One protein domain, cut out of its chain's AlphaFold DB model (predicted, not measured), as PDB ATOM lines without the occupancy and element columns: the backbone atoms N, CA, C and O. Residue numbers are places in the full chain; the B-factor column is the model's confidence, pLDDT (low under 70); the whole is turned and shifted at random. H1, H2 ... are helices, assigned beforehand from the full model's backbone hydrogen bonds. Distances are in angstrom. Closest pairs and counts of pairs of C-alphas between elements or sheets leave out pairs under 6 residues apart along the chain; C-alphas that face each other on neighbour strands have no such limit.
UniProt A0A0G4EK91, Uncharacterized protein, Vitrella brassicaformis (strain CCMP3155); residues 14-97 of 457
ATOM      1  N   ASP A  14     117.706 196.668 192.426       49.47
ATOM      2  CA  ASP A  14     117.349 196.486 191.011       49.47
ATOM      3  C   ASP A  14     118.087 195.225 190.482       49.47
ATOM      4  O   ASP A  14     119.294 195.085 190.713       49.47
ATOM      5  N   PRO A  15     117.408 194.282 189.793       44.72
ATOM      6  CA  PRO A  15     118.014 193.031 189.330       44.72
ATOM      7  C   PRO A  15     119.073 193.192 188.225       44.72
ATOM      8  O   PRO A  15     119.784 192.221 187.938       44.72
ATOM      9  N   GLU A  16     119.214 194.352 187.574       50.72
ATOM     10  CA  GLU A  16     120.364 194.616 186.698       50.72
ATOM     11  C   GLU A  16     121.684 194.645 187.477       50.72
ATOM     12  O   GLU A  16     122.707 194.248 186.923       50.72
ATOM     13  N   MET A  17     121.678 195.048 188.755       52.62
ATOM     14  CA  MET A  17     122.889 195.340 189.532       52.62
ATOM     15  C   MET A  17     123.909 194.193 189.562       52.62
ATOM     16  O   MET A  17     125.011 194.388 189.059       52.62
ATOM     17  N   GLU A  18     123.584 192.998 190.076       54.25
ATOM     18  CA  GLU A  18     124.576 191.901 190.150       54.25
ATOM     19  C   GLU A  18     125.018 191.398 188.761       54.25
ATOM     20  O   GLU A  18     126.171 191.005 188.581       54.25
ATOM     21  N   LEU A  19     124.150 191.454 187.742       60.81
ATOM     22  CA  LEU A  19     124.555 191.138 186.366       60.81
ATOM     23  C   LEU A  19     125.419 192.243 185.749       60.81
ATOM     24  O   LEU A  19     126.233 191.956 184.872       60.81
ATOM     25  N   GLN A  20     125.269 193.491 186.178       71.38
ATOM     26  CA  GLN A  20     126.103 194.617 185.776       71.38
ATOM     27  C   GLN A  20     127.247 194.887 186.765       71.38
ATOM     28  O   GLN A  20     127.744 196.011 186.834       71.38
ATOM     29  N   GLN A  21     127.739 193.863 187.471       84.69
ATOM     30  CA  GLN A  21     128.909 193.955 188.348       84.69
ATOM     31  C   GLN A  21     129.972 192.887 188.052       84.69
ATOM     32  O   GLN A  21     129.714 191.822 187.490       84.69
ATOM     33  N   CYS A  22     131.211 193.195 188.435       90.00
ATOM     34  CA  CYS A  22     132.336 192.273 188.418       90.00
ATOM     35  C   CYS A  22     132.226 191.271 189.576       90.00
ATOM     36  O   CYS A  22     132.247 191.687 190.735       90.00
ATOM     37  N   ILE A  23     132.230 189.966 189.280       90.25
ATOM     38  CA  ILE A  23     132.116 188.886 190.287       90.25
ATOM     39  C   ILE A  23     133.218 188.915 191.369       90.25
ATOM     40  O   ILE A  23     133.092 188.292 192.418       90.25
ATOM     41  N   VAL A  24     134.312 189.639 191.122       91.69
ATOM     42  CA  VAL A  24     135.515 189.663 191.970       91.69
ATOM     43  C   VAL A  24     135.554 190.865 192.915       91.69
ATOM     44  O   VAL A  24     136.183 190.791 193.969       91.69
ATOM     45  N   CYS A  25     134.923 191.982 192.539       91.00
ATOM     46  CA  CYS A  25     135.075 193.265 193.239       91.00
ATOM     47  C   CYS A  25     133.811 194.142 193.287       91.00
ATOM     48  O   CYS A  25     133.891 195.276 193.752       91.00
ATOM     49  N   GLY A  26     132.664 193.668 192.784       88.44
ATOM     50  CA  GLY A  26     131.380 194.382 192.841       88.44
ATOM     51  C   GLY A  26     131.287 195.656 191.988       88.44
ATOM     52  O   GLY A  26     130.260 196.325 192.000       88.44
ATOM     53  N   LYS A  27     132.331 196.023 191.233       88.88
ATOM     54  CA  LYS A  27     132.331 197.230 190.388       88.88
ATOM     55  C   LYS A  27     131.639 196.992 189.043       88.88
ATOM     56  O   LYS A  27     131.849 195.947 188.420       88.88
ATOM     57  N   ARG A  28     130.876 197.983 188.568       82.38
ATOM     58  CA  ARG A  28     130.483 198.098 187.149       82.38
ATOM     59  C   ARG A  28     131.728 198.466 186.300       82.38
ATOM     60  O   ARG A  28     132.689 198.986 186.871       82.38
ATOM     61  N   PRO A  29     131.767 198.193 184.981       75.00
ATOM     62  CA  PRO A  29     132.742 198.800 184.073       75.00
ATOM     63  C   PRO A  29     132.517 200.315 183.988       75.00
ATOM     64  O   PRO A  29     131.461 200.817 184.383       75.00
ATOM     65  N   GLU A  30     133.492 201.044 183.453       78.44
ATOM     66  CA  GLU A  30     133.340 202.481 183.207       78.44
ATOM     67  C   GLU A  30     132.321 202.729 182.070       78.44
ATOM     68  O   GLU A  30     132.128 201.852 181.218       78.44
ATOM     69  N   PRO A  31     131.640 203.891 182.020       77.31
ATOM     70  CA  PRO A  31     130.659 204.183 180.975       77.31
ATOM     71  C   PRO A  31     131.215 203.962 179.558       77.31
ATOM     72  O   PRO A  31     132.282 204.453 179.206       77.31
ATOM     73  N   GLY A  32     130.488 203.191 178.743       75.31
ATOM     74  CA  GLY A  32     130.899 202.801 177.387       75.31
ATOM     75  C   GLY A  32     131.787 201.549 177.302       75.31
ATOM     76  O   GLY A  32     131.843 200.924 176.240       75.31
ATOM     77  N   GLN A  33     132.423 201.110 178.394       77.56
ATOM     78  CA  GLN A  33     133.175 199.853 178.414       77.56
ATOM     79  C   GLN A  33     132.248 198.635 178.542       77.56
ATOM     80  O   GLN A  33     131.188 198.668 179.168       77.56
ATOM     81  N   ARG A  34     132.676 197.513 177.955       82.75
ATOM     82  CA  ARG A  34     131.999 196.215 178.067       82.75
ATOM     83  C   ARG A  34     132.728 195.332 179.074       82.75
ATOM     84  O   ARG A  34     133.948 195.372 179.171       82.75
ATOM     85  N   PHE A  35     131.979 194.478 179.766       88.06
ATOM     86  CA  PHE A  35     132.558 193.447 180.623       88.06
ATOM     87  C   PHE A  35     133.521 192.530 179.868       88.06
ATOM     88  O   PHE A  35     133.172 191.976 178.821       88.06
ATOM     89  N   HIS A  36     134.685 192.286 180.468       89.25
ATOM     90  CA  HIS A  36     135.527 191.158 180.105       89.25
ATOM     91  C   HIS A  36     134.817 189.850 180.492       89.25
ATOM     92  O   HIS A  36     134.140 189.760 181.522       89.25
ATOM     93  N   VAL A  37     134.997 188.829 179.658       90.94
ATOM     94  CA  VAL A  37     134.498 187.456 179.827       90.94
ATOM     95  C   VAL A  37     135.610 186.487 179.430       90.94
ATOM     96  O   VAL A  37     136.466 186.833 178.613       90.94
ATOM     97  N   CYS A  38     135.629 185.272 179.979       93.31
ATOM     98  CA  CYS A  38     136.669 184.308 179.615       93.31
ATOM     99  C   CYS A  38     136.382 183.686 178.244       93.31
ATOM    100  O   CYS A  38     135.366 183.013 178.068       93.31
ATOM    101  N   SER A  39     137.324 183.823 177.310       92.44
ATOM    102  CA  SER A  39     137.242 183.316 175.929       92.44
ATOM    103  C   SER A  39     137.075 181.792 175.796       92.44
ATOM    104  O   SER A  39     136.706 181.310 174.728       92.44
ATOM    105  N   ARG A  40     137.327 181.018 176.862       92.19
ATOM    106  CA  ARG A  40     137.117 179.556 176.895       92.19
ATOM    107  C   ARG A  40     135.673 179.167 177.231       92.19
ATOM    108  O   ARG A  40     135.194 178.114 176.797       92.19
ATOM    109  N   CYS A  41     134.993 179.996 178.016       92.12
ATOM    110  CA  CYS A  41     133.615 179.780 178.443       92.12
ATOM    111  C   CYS A  41     132.624 180.133 177.326       92.12
ATOM    112  O   CYS A  41     132.949 180.849 176.382       92.12
ATOM    113  N   VAL A  42     131.385 179.658 177.456       90.06
ATOM    114  CA  VAL A  42     130.259 180.210 176.690       90.06
ATOM    115  C   VAL A  42     129.982 181.626 177.208       90.06
ATOM    116  O   VAL A  42     129.995 181.843 178.422       90.06
ATOM    117  N   ARG A  43     129.792 182.604 176.316       88.69
ATOM    118  CA  ARG A  43     129.797 184.043 176.649       88.69
ATOM    119  C   ARG A  43     128.677 184.430 177.616       88.69
ATOM    120  O   ARG A  43     128.886 185.236 178.520       88.69
ATOM    121  N   GLU A  44     127.519 183.813 177.449       88.19
ATOM    122  CA  GLU A  44     126.285 184.031 178.203       88.19
ATOM    123  C   GLU A  44     126.423 183.472 179.632       88.19
ATOM    124  O   GLU A  44     125.957 184.075 180.603       88.19
ATOM    125  N   VAL A  45     127.153 182.358 179.760       90.56
ATOM    126  CA  VAL A  45     127.441 181.613 181.000       90.56
ATOM    127  C   VAL A  45     128.672 182.147 181.739       90.56
ATOM    128  O   VAL A  45     128.773 181.991 182.954       90.56
ATOM    129  N   SER A  46     129.610 182.798 181.047       91.88
ATOM    130  CA  SER A  46     130.830 183.302 181.677       91.88
ATOM    131  C   SER A  46     130.496 184.327 182.775       91.88
ATOM    132  O   SER A  46     129.576 185.146 182.599       91.88
ATOM    133  N   PRO A  47     131.218 184.318 183.911       91.31
ATOM    134  CA  PRO A  47     131.148 185.417 184.860       91.31
ATOM    135  C   PRO A  47     131.662 186.701 184.211       91.31
ATOM    136  O   PRO A  47     132.426 186.674 183.242       91.31
ATOM    137  N   ARG A  48     131.227 187.835 184.750       90.88
ATOM    138  CA  ARG A  48     131.556 189.162 184.236       90.88
ATOM    139  C   ARG A  48     132.689 189.773 185.061       90.88
ATOM    140  O   ARG A  48     132.670 189.699 186.290       90.88
ATOM    141  N   TYR A  49     133.672 190.365 184.382       91.69
ATOM    142  CA  TYR A  49     134.862 190.971 184.989       91.69
ATOM    143  C   TYR A  49     135.035 192.411 184.497       91.69
ATOM    144  O   TYR A  49     135.004 192.657 183.292       91.69
ATOM    145  N   CYS A  50     135.229 193.375 185.401       90.81
ATOM    146  CA  CYS A  50     135.478 194.768 185.003       90.81
ATOM    147  C   CYS A  50     136.873 194.969 184.384       90.81
ATOM    148  O   CYS A  50     137.110 195.987 183.753       90.81
ATOM    149  N   SER A  51     137.796 194.016 184.555       91.31
ATOM    150  CA  SER A  51     139.122 194.039 183.935       91.31
ATOM    151  C   SER A  51     139.720 192.637 183.805       91.31
ATOM    152  O   SER A  51     139.376 191.717 184.553       91.31
ATOM    153  N   GLU A  52     140.684 192.498 182.896       92.94
ATOM    154  CA  GLU A  52     141.551 191.317 182.748       92.94
ATOM    155  C   GLU A  52     142.254 190.929 184.066       92.94
ATOM    156  O   GLU A  52     142.383 189.748 184.383       92.94
ATOM    157  N   ALA A  53     142.647 191.909 184.889       94.94
ATOM    158  CA  ALA A  53     143.255 191.655 186.197       94.94
ATOM    159  C   ALA A  53     142.290 190.942 187.165       94.94
ATOM    160  O   ALA A  53     142.701 190.031 187.882       94.94
ATOM    161  N   CYS A  54     140.997 191.291 187.143       95.00
ATOM    162  CA  CYS A  54     139.986 190.580 187.930       95.00
ATOM    163  C   CYS A  54     139.797 189.139 187.427       95.00
ATOM    164  O   CYS A  54     139.694 188.221 188.239       95.00
ATOM    165  N   LEU A  55     139.791 188.920 186.104       94.50
ATOM    166  CA  LEU A  55     139.714 187.571 185.530       94.50
ATOM    167  C   LEU A  55     140.882 186.698 186.014       94.50
ATOM    168  O   LEU A  55     140.643 185.601 186.517       94.50
ATOM    169  N   ARG A  56     142.122 187.202 185.938       95.94
ATOM    170  CA  ARG A  56     143.319 186.491 186.427       95.94
ATOM    171  C   ARG A  56     143.223 186.168 187.914       95.94
ATOM    172  O   ARG A  56     143.273 184.993 188.268       95.94
ATOM    173  N   GLN A  57     142.927 187.161 188.753       96.62
ATOM    174  CA  GLN A  57     142.776 186.986 190.203       96.62
ATOM    175  C   GLN A  57     141.739 185.907 190.577       96.62
ATOM    176  O   GLN A  57     141.907 185.185 191.562       96.62
ATOM    177  N   TYR A  58     140.651 185.780 189.814       94.88
ATOM    178  CA  TYR A  58     139.593 184.797 190.076       94.88
ATOM    179  C   TYR A  58     139.958 183.378 189.597       94.88
ATOM    180  O   TYR A  58     139.567 182.391 190.230       94.88
ATOM    181  N   VAL A  59     140.756 183.272 188.528       94.81
ATOM    182  CA  VAL A  59     141.355 182.014 188.045       94.81
ATOM    183  C   VAL A  59     142.456 181.529 188.996       94.81
ATOM    184  O   VAL A  59     142.441 180.367 189.398       94.81
ATOM    185  N   GLU A  60     143.359 182.416 189.423       95.25
ATOM    186  CA  GLU A  60     144.449 182.148 190.379       95.25
ATOM    187  C   GLU A  60     143.922 181.662 191.738       95.25
ATOM    188  O   GLU A  60     144.483 180.754 192.345       95.25
ATOM    189  N   ARG A  61     142.779 182.200 192.187       95.00
ATOM    190  CA  ARG A  61     142.056 181.747 193.391       95.00
ATOM    191  C   ARG A  61     141.288 180.427 193.209       95.00
ATOM    192  O   ARG A  61     140.540 180.040 194.105       95.00
ATOM    193  N   GLY A  62     141.388 179.772 192.051       93.25
ATOM    194  CA  GLY A  62     140.693 178.518 191.742       93.25
ATOM    195  C   GLY A  62     139.166 178.624 191.625       93.25
ATOM    196  O   GLY A  62     138.500 177.605 191.466       93.25
ATOM    197  N   ARG A  63     138.586 179.833 191.677       92.19
ATOM    198  CA  ARG A  63     137.126 180.065 191.609       92.19
ATOM    199  C   ARG A  63     136.574 180.051 190.177       92.19
ATOM    200  O   ARG A  63     135.359 180.044 189.969       92.19
ATOM    201  N   HIS A  64     137.469 180.010 189.194       94.69
ATOM    202  CA  HIS A  64     137.163 179.820 187.785       94.69
ATOM    203  C   HIS A  64     138.250 178.963 187.140       94.69
ATOM    204  O   HIS A  64     139.287 179.455 186.706       94.69
ATOM    205  N   THR A  65     138.021 177.653 187.096       95.31
ATOM    206  CA  THR A  65     138.964 176.708 186.486       95.31
ATOM    207  C   THR A  65     138.587 176.393 185.038       95.31
ATOM    208  O   THR A  65     137.454 176.615 184.600       95.31
ATOM    209  N   ARG A  66     139.526 175.802 184.287       95.00
ATOM    210  CA  ARG A  66     139.259 175.261 182.943       95.00
ATOM    211  C   ARG A  66     138.076 174.277 182.955       95.00
ATOM    212  O   ARG A  66     137.180 174.411 182.124       95.00
ATOM    213  N   ALA A  67     138.043 173.378 183.941       93.31
ATOM    214  CA  ALA A  67     136.973 172.400 184.113       93.31
ATOM    215  C   ALA A  67     135.599 173.061 184.336       93.31
ATOM    216  O   ALA A  67     134.597 172.550 183.847       93.31
ATOM    217  N   MET A  68     135.533 174.228 184.992       94.44
ATOM    218  CA  MET A  68     134.273 174.972 185.144       94.44
ATOM    219  C   MET A  68     133.785 175.587 183.824       94.44
ATOM    220  O   MET A  68     132.584 175.549 183.567       94.44
ATOM    221  N   CYS A  69     134.665 176.080 182.938       95.56
ATOM    222  CA  CYS A  69     134.236 176.480 181.585       95.56
ATOM    223  C   CYS A  69     133.776 175.283 180.740       95.56
ATOM    224  O   CYS A  69     132.808 175.400 179.990       95.56
ATOM    225  N   GLU A  70     134.458 174.140 180.843       95.25
ATOM    226  CA  GLU A  70     134.108 172.922 180.101       95.25
ATOM    227  C   GLU A  70     132.770 172.341 180.592       95.25
ATOM    228  O   GLU A  70     131.890 172.055 179.778       95.25
ATOM    229  N   ARG A  71     132.544 172.295 181.912       93.69
ATOM    230  CA  ARG A  71     131.258 171.929 182.527       93.69
ATOM    231  C   ARG A  71     130.152 172.950 182.243       93.69
ATOM    232  O   ARG A  71     129.036 172.549 181.935       93.69
ATOM    233  N   GLY A  72     130.442 174.250 182.265       94.69
ATOM    234  CA  GLY A  72     129.474 175.287 181.892       94.69
ATOM    235  C   GLY A  72     129.040 175.196 180.430       94.69
ATOM    236  O   GLY A  72     127.859 175.350 180.128       94.69
ATOM    237  N   ARG A  73     129.965 174.851 179.524       94.31
ATOM    238  CA  ARG A  73     129.643 174.524 178.128       94.31
ATOM    239  C   ARG A  73     128.810 173.243 178.027       94.31
ATOM    240  O   ARG A  73     127.827 173.238 177.295       94.31
ATOM    241  N   LYS A  74     129.161 172.189 178.776       92.88
ATOM    242  CA  LYS A  74     128.388 170.935 178.845       92.88
ATOM    243  C   LYS A  74     126.939 171.198 179.260       92.88
ATOM    244  O   LYS A  74     126.038 170.822 178.520       92.88
ATOM    245  N   LEU A  75     126.732 171.895 180.376       92.88
ATOM    246  CA  LEU A  75     125.407 172.226 180.901       92.88
ATOM    247  C   LEU A  75     124.600 173.112 179.933       92.88
ATOM    248  O   LEU A  75     123.453 172.811 179.637       92.88
ATOM    249  N   TYR A  76     125.193 174.177 179.390       92.38
ATOM    250  CA  TYR A  76     124.449 175.143 178.569       92.38
ATOM    251  C   TYR A  76     124.177 174.695 177.123       92.38
ATOM    252  O   TYR A  76     123.218 175.168 176.513       92.38
ATOM    253  N   VAL A  77     125.023 173.829 176.551       86.38
ATOM    254  CA  VAL A  77     124.946 173.433 175.129       86.38
ATOM    255  C   VAL A  77     124.437 172.003 174.945       86.38
ATOM    256  O   VAL A  77     123.645 171.765 174.036       86.38
ATOM    257  N   TYR A  78     124.885 171.056 175.776       84.81
ATOM    258  CA  TYR A  78     124.654 169.620 175.564       84.81
ATOM    259  C   TYR A  78     123.669 168.995 176.558       84.81
ATOM    260  O   TYR A  78     123.008 168.014 176.221       84.81
ATOM    261  N   ASP A  79     123.544 169.544 177.767       87.38
ATOM    262  CA  ASP A  79     122.573 169.084 178.756       87.38
ATOM    263  C   ASP A  79     121.210 169.745 178.506       87.38
ATOM    264  O   ASP A  79     120.956 170.869 178.940       87.38
ATOM    265  N   LEU A  80     120.326 169.048 177.781       84.38
ATOM    266  CA  LEU A  80     119.007 169.552 177.363       84.38
ATOM    267  C   LEU A  80     118.176 170.149 178.511       84.38
ATOM    268  O   LEU A  80     117.365 171.035 178.267       84.38
ATOM    269  N   ARG A  81     118.414 169.698 179.744       87.25
ATOM    270  CA  ARG A  81     117.701 170.079 180.970       87.25
ATOM    271  C   ARG A  81     117.902 171.542 181.361       87.25
ATOM    272  O   ARG A  81     116.963 172.197 181.788       87.25
ATOM    273  N   VAL A  82     119.119 172.066 181.201       90.62
ATOM    274  CA  VAL A  82     119.472 173.469 181.518       90.62
ATOM    275  C   VAL A  82     120.071 174.213 180.316       90.62
ATOM    276  O   VAL A  82     120.602 175.319 180.455       90.62
ATOM    277  N   ARG A  83     119.948 173.619 179.122       87.44
ATOM    278  CA  ARG A  83     120.336 174.197 177.836       87.44
ATOM    279  C   ARG A  83     119.740 175.593 177.669       87.44
ATOM    280  O   ARG A  83     118.570 175.810 177.958       87.44
ATOM    281  N   GLY A  84     120.544 176.535 177.179       86.25
ATOM    282  CA  GLY A  84     120.087 177.889 176.841       86.25
ATOM    283  C   GLY A  84     119.684 178.792 178.016       86.25
ATOM    284  O   GLY A  84     119.470 179.974 177.784       86.25
ATOM    285  N   ASN A  85     119.645 178.298 179.260       91.38
ATOM    286  CA  ASN A  85     119.349 179.093 180.456       91.38
ATOM    287  C   ASN A  85     120.662 179.495 181.166       91.38
ATOM    288  O   ASN A  85     121.220 178.714 181.947       91.38
ATOM    289  N   PRO A  86     121.203 180.708 180.930       91.69
ATOM    290  CA  PRO A  86     122.506 181.098 181.469       91.69
ATOM    291  C   PRO A  86     122.477 181.323 182.986       91.69
ATOM    292  O   PRO A  86     123.528 181.285 183.627       91.69
ATOM    293  N   HIS A  87     121.299 181.557 183.571       92.12
ATOM    294  CA  HIS A  87     121.129 181.803 185.002       92.12
ATOM    295  C   HIS A  87     121.195 180.504 185.806       92.12
ATOM    296  O   HIS A  87     121.961 180.434 186.767       92.12
ATOM    297  N   ALA A  88     120.502 179.451 185.358       93.62
ATOM    298  CA  ALA A  88     120.590 178.120 185.959       93.62
ATOM    299  C   ALA A  88     122.031 177.592 185.934       93.62
ATOM    300  O   ALA A  88     122.551 177.159 186.960       93.62
ATOM    301  N   VAL A  89     122.724 177.704 184.794       94.69
ATOM    302  CA  VAL A  89     124.115 177.234 184.684       94.69
ATOM    303  C   VAL A  89     125.073 178.061 185.554       94.69
ATOM    304  O   VAL A  89     125.983 177.492 186.154       94.69
ATOM    305  N   LYS A  90     124.867 179.378 185.703       94.12
ATOM    306  CA  LYS A  90     125.658 180.204 186.636       94.12
ATOM    307  C   LYS A  90     125.429 179.829 188.098       94.12
ATOM    308  O   LYS A  90     126.399 179.763 188.849       94.12
ATOM    309  N   TYR A  91     124.189 179.556 188.493       93.75
ATOM    310  CA  TYR A  91     123.856 179.107 189.844       93.75
ATOM    311  C   TYR A  91     124.479 177.733 190.150       93.75
ATOM    312  O   TYR A  91     125.228 177.605 191.116       93.75
ATOM    313  N   LEU A  92     124.316 176.750 189.253       94.19
ATOM    314  CA  LEU A  92     124.904 175.403 189.372       94.19
ATOM    315  C   LEU A  92     126.448 175.376 189.394       94.19
ATOM    316  O   LEU A  92     127.037 174.386 189.826       94.19
ATOM    317  N   LEU A  93     127.115 176.441 188.931       93.44
ATOM    318  CA  LEU A  93     128.576 176.607 188.985       93.44
ATOM    319  C   LEU A  93     129.061 177.468 190.167       93.44
ATOM    320  O   LEU A  93     130.265 177.703 190.284       93.44
ATOM    321  N   GLY A  94     128.164 177.964 191.028       91.62
ATOM    322  CA  GLY A  94     128.518 178.880 192.120       91.62
ATOM    323  C   GLY A  94     128.982 180.264 191.639       91.62
ATOM    324  O   GLY A  94     129.763 180.932 192.316       91.62
ATOM    325  N   TRP A  95     128.541 180.687 190.452       91.94
ATOM    326  CA  TRP A  95     128.867 181.973 189.812       91.94
ATOM    327  C   TRP A  95     127.724 183.000 189.870       91.94
ATOM    328  O   TRP A  95     127.817 184.070 189.267       91.94
ATOM    329  N   MET A  96     126.639 182.678 190.572       90.75
ATOM    330  CA  MET A  96     125.495 183.550 190.836       90.75
ATOM    331  C   MET A  96     125.001 183.288 192.259       90.75
ATOM    332  O   MET A  96     124.994 182.138 192.700       90.75
ATOM    333  N   SER A  97     124.619 184.347 192.978       87.88
ATOM    334  CA  SER A  97     124.002 184.221 194.299       87.88
ATOM    335  C   SER A  97     122.626 183.556 194.179       87.88
ATOM    336  O   SER A  97     121.933 183.716 193.174       87.88
TER     337      SER A  97
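This is residues 14 to 97 of the 457 residues of an uncharacterized protein of Vitrella brassicaformis (strain CCMP3155) (UniProt A0A0G4EK91). There is little regular structure: four short helices are set round a long loop, residues 20 to 51, which passes through the middle and swings out to Pro 31. H3 and H4 pack together, crossing steeply toward the other end. Of 84 printed residues, 33 are in the named helices, H1 to H4 in chain order, with no named strand: all helix. The whole is compact, radius of gyration of the C-alphas 12.5 A, spanning 36 by 30 by 21 A.

Find C-alpha 16 at (120.364, 194.616, 186.698), where H1, residues 16 to 19, begins. H2 covers residues 52 to 60, 12.3 A long; H3, residues 66 to 78, 17.3 A; H4, residues 86 to 92, 10.0 A, ends at (124.904, 175.403, 189.372).

Look at Gly 72 and Val 89: their C-alphas, the closest of H3 and H4, are 6.3 A apart. These helices touch, H3 with residues 72 to 76 alone, at a steep tilt of 54 degrees, opposite ways. H1 and H2 touch no helix. In H2, H3 and H4 every O i to N i+4 pair is within hydrogen-bond range; H1 is too short for one.

The C-alphas of Pro 31 and Leu 80 are farthest apart, 36.7 A. The printed part has no cut; H1 to H2 is a long link. Residues 14 to 19 have pLDDT under 70.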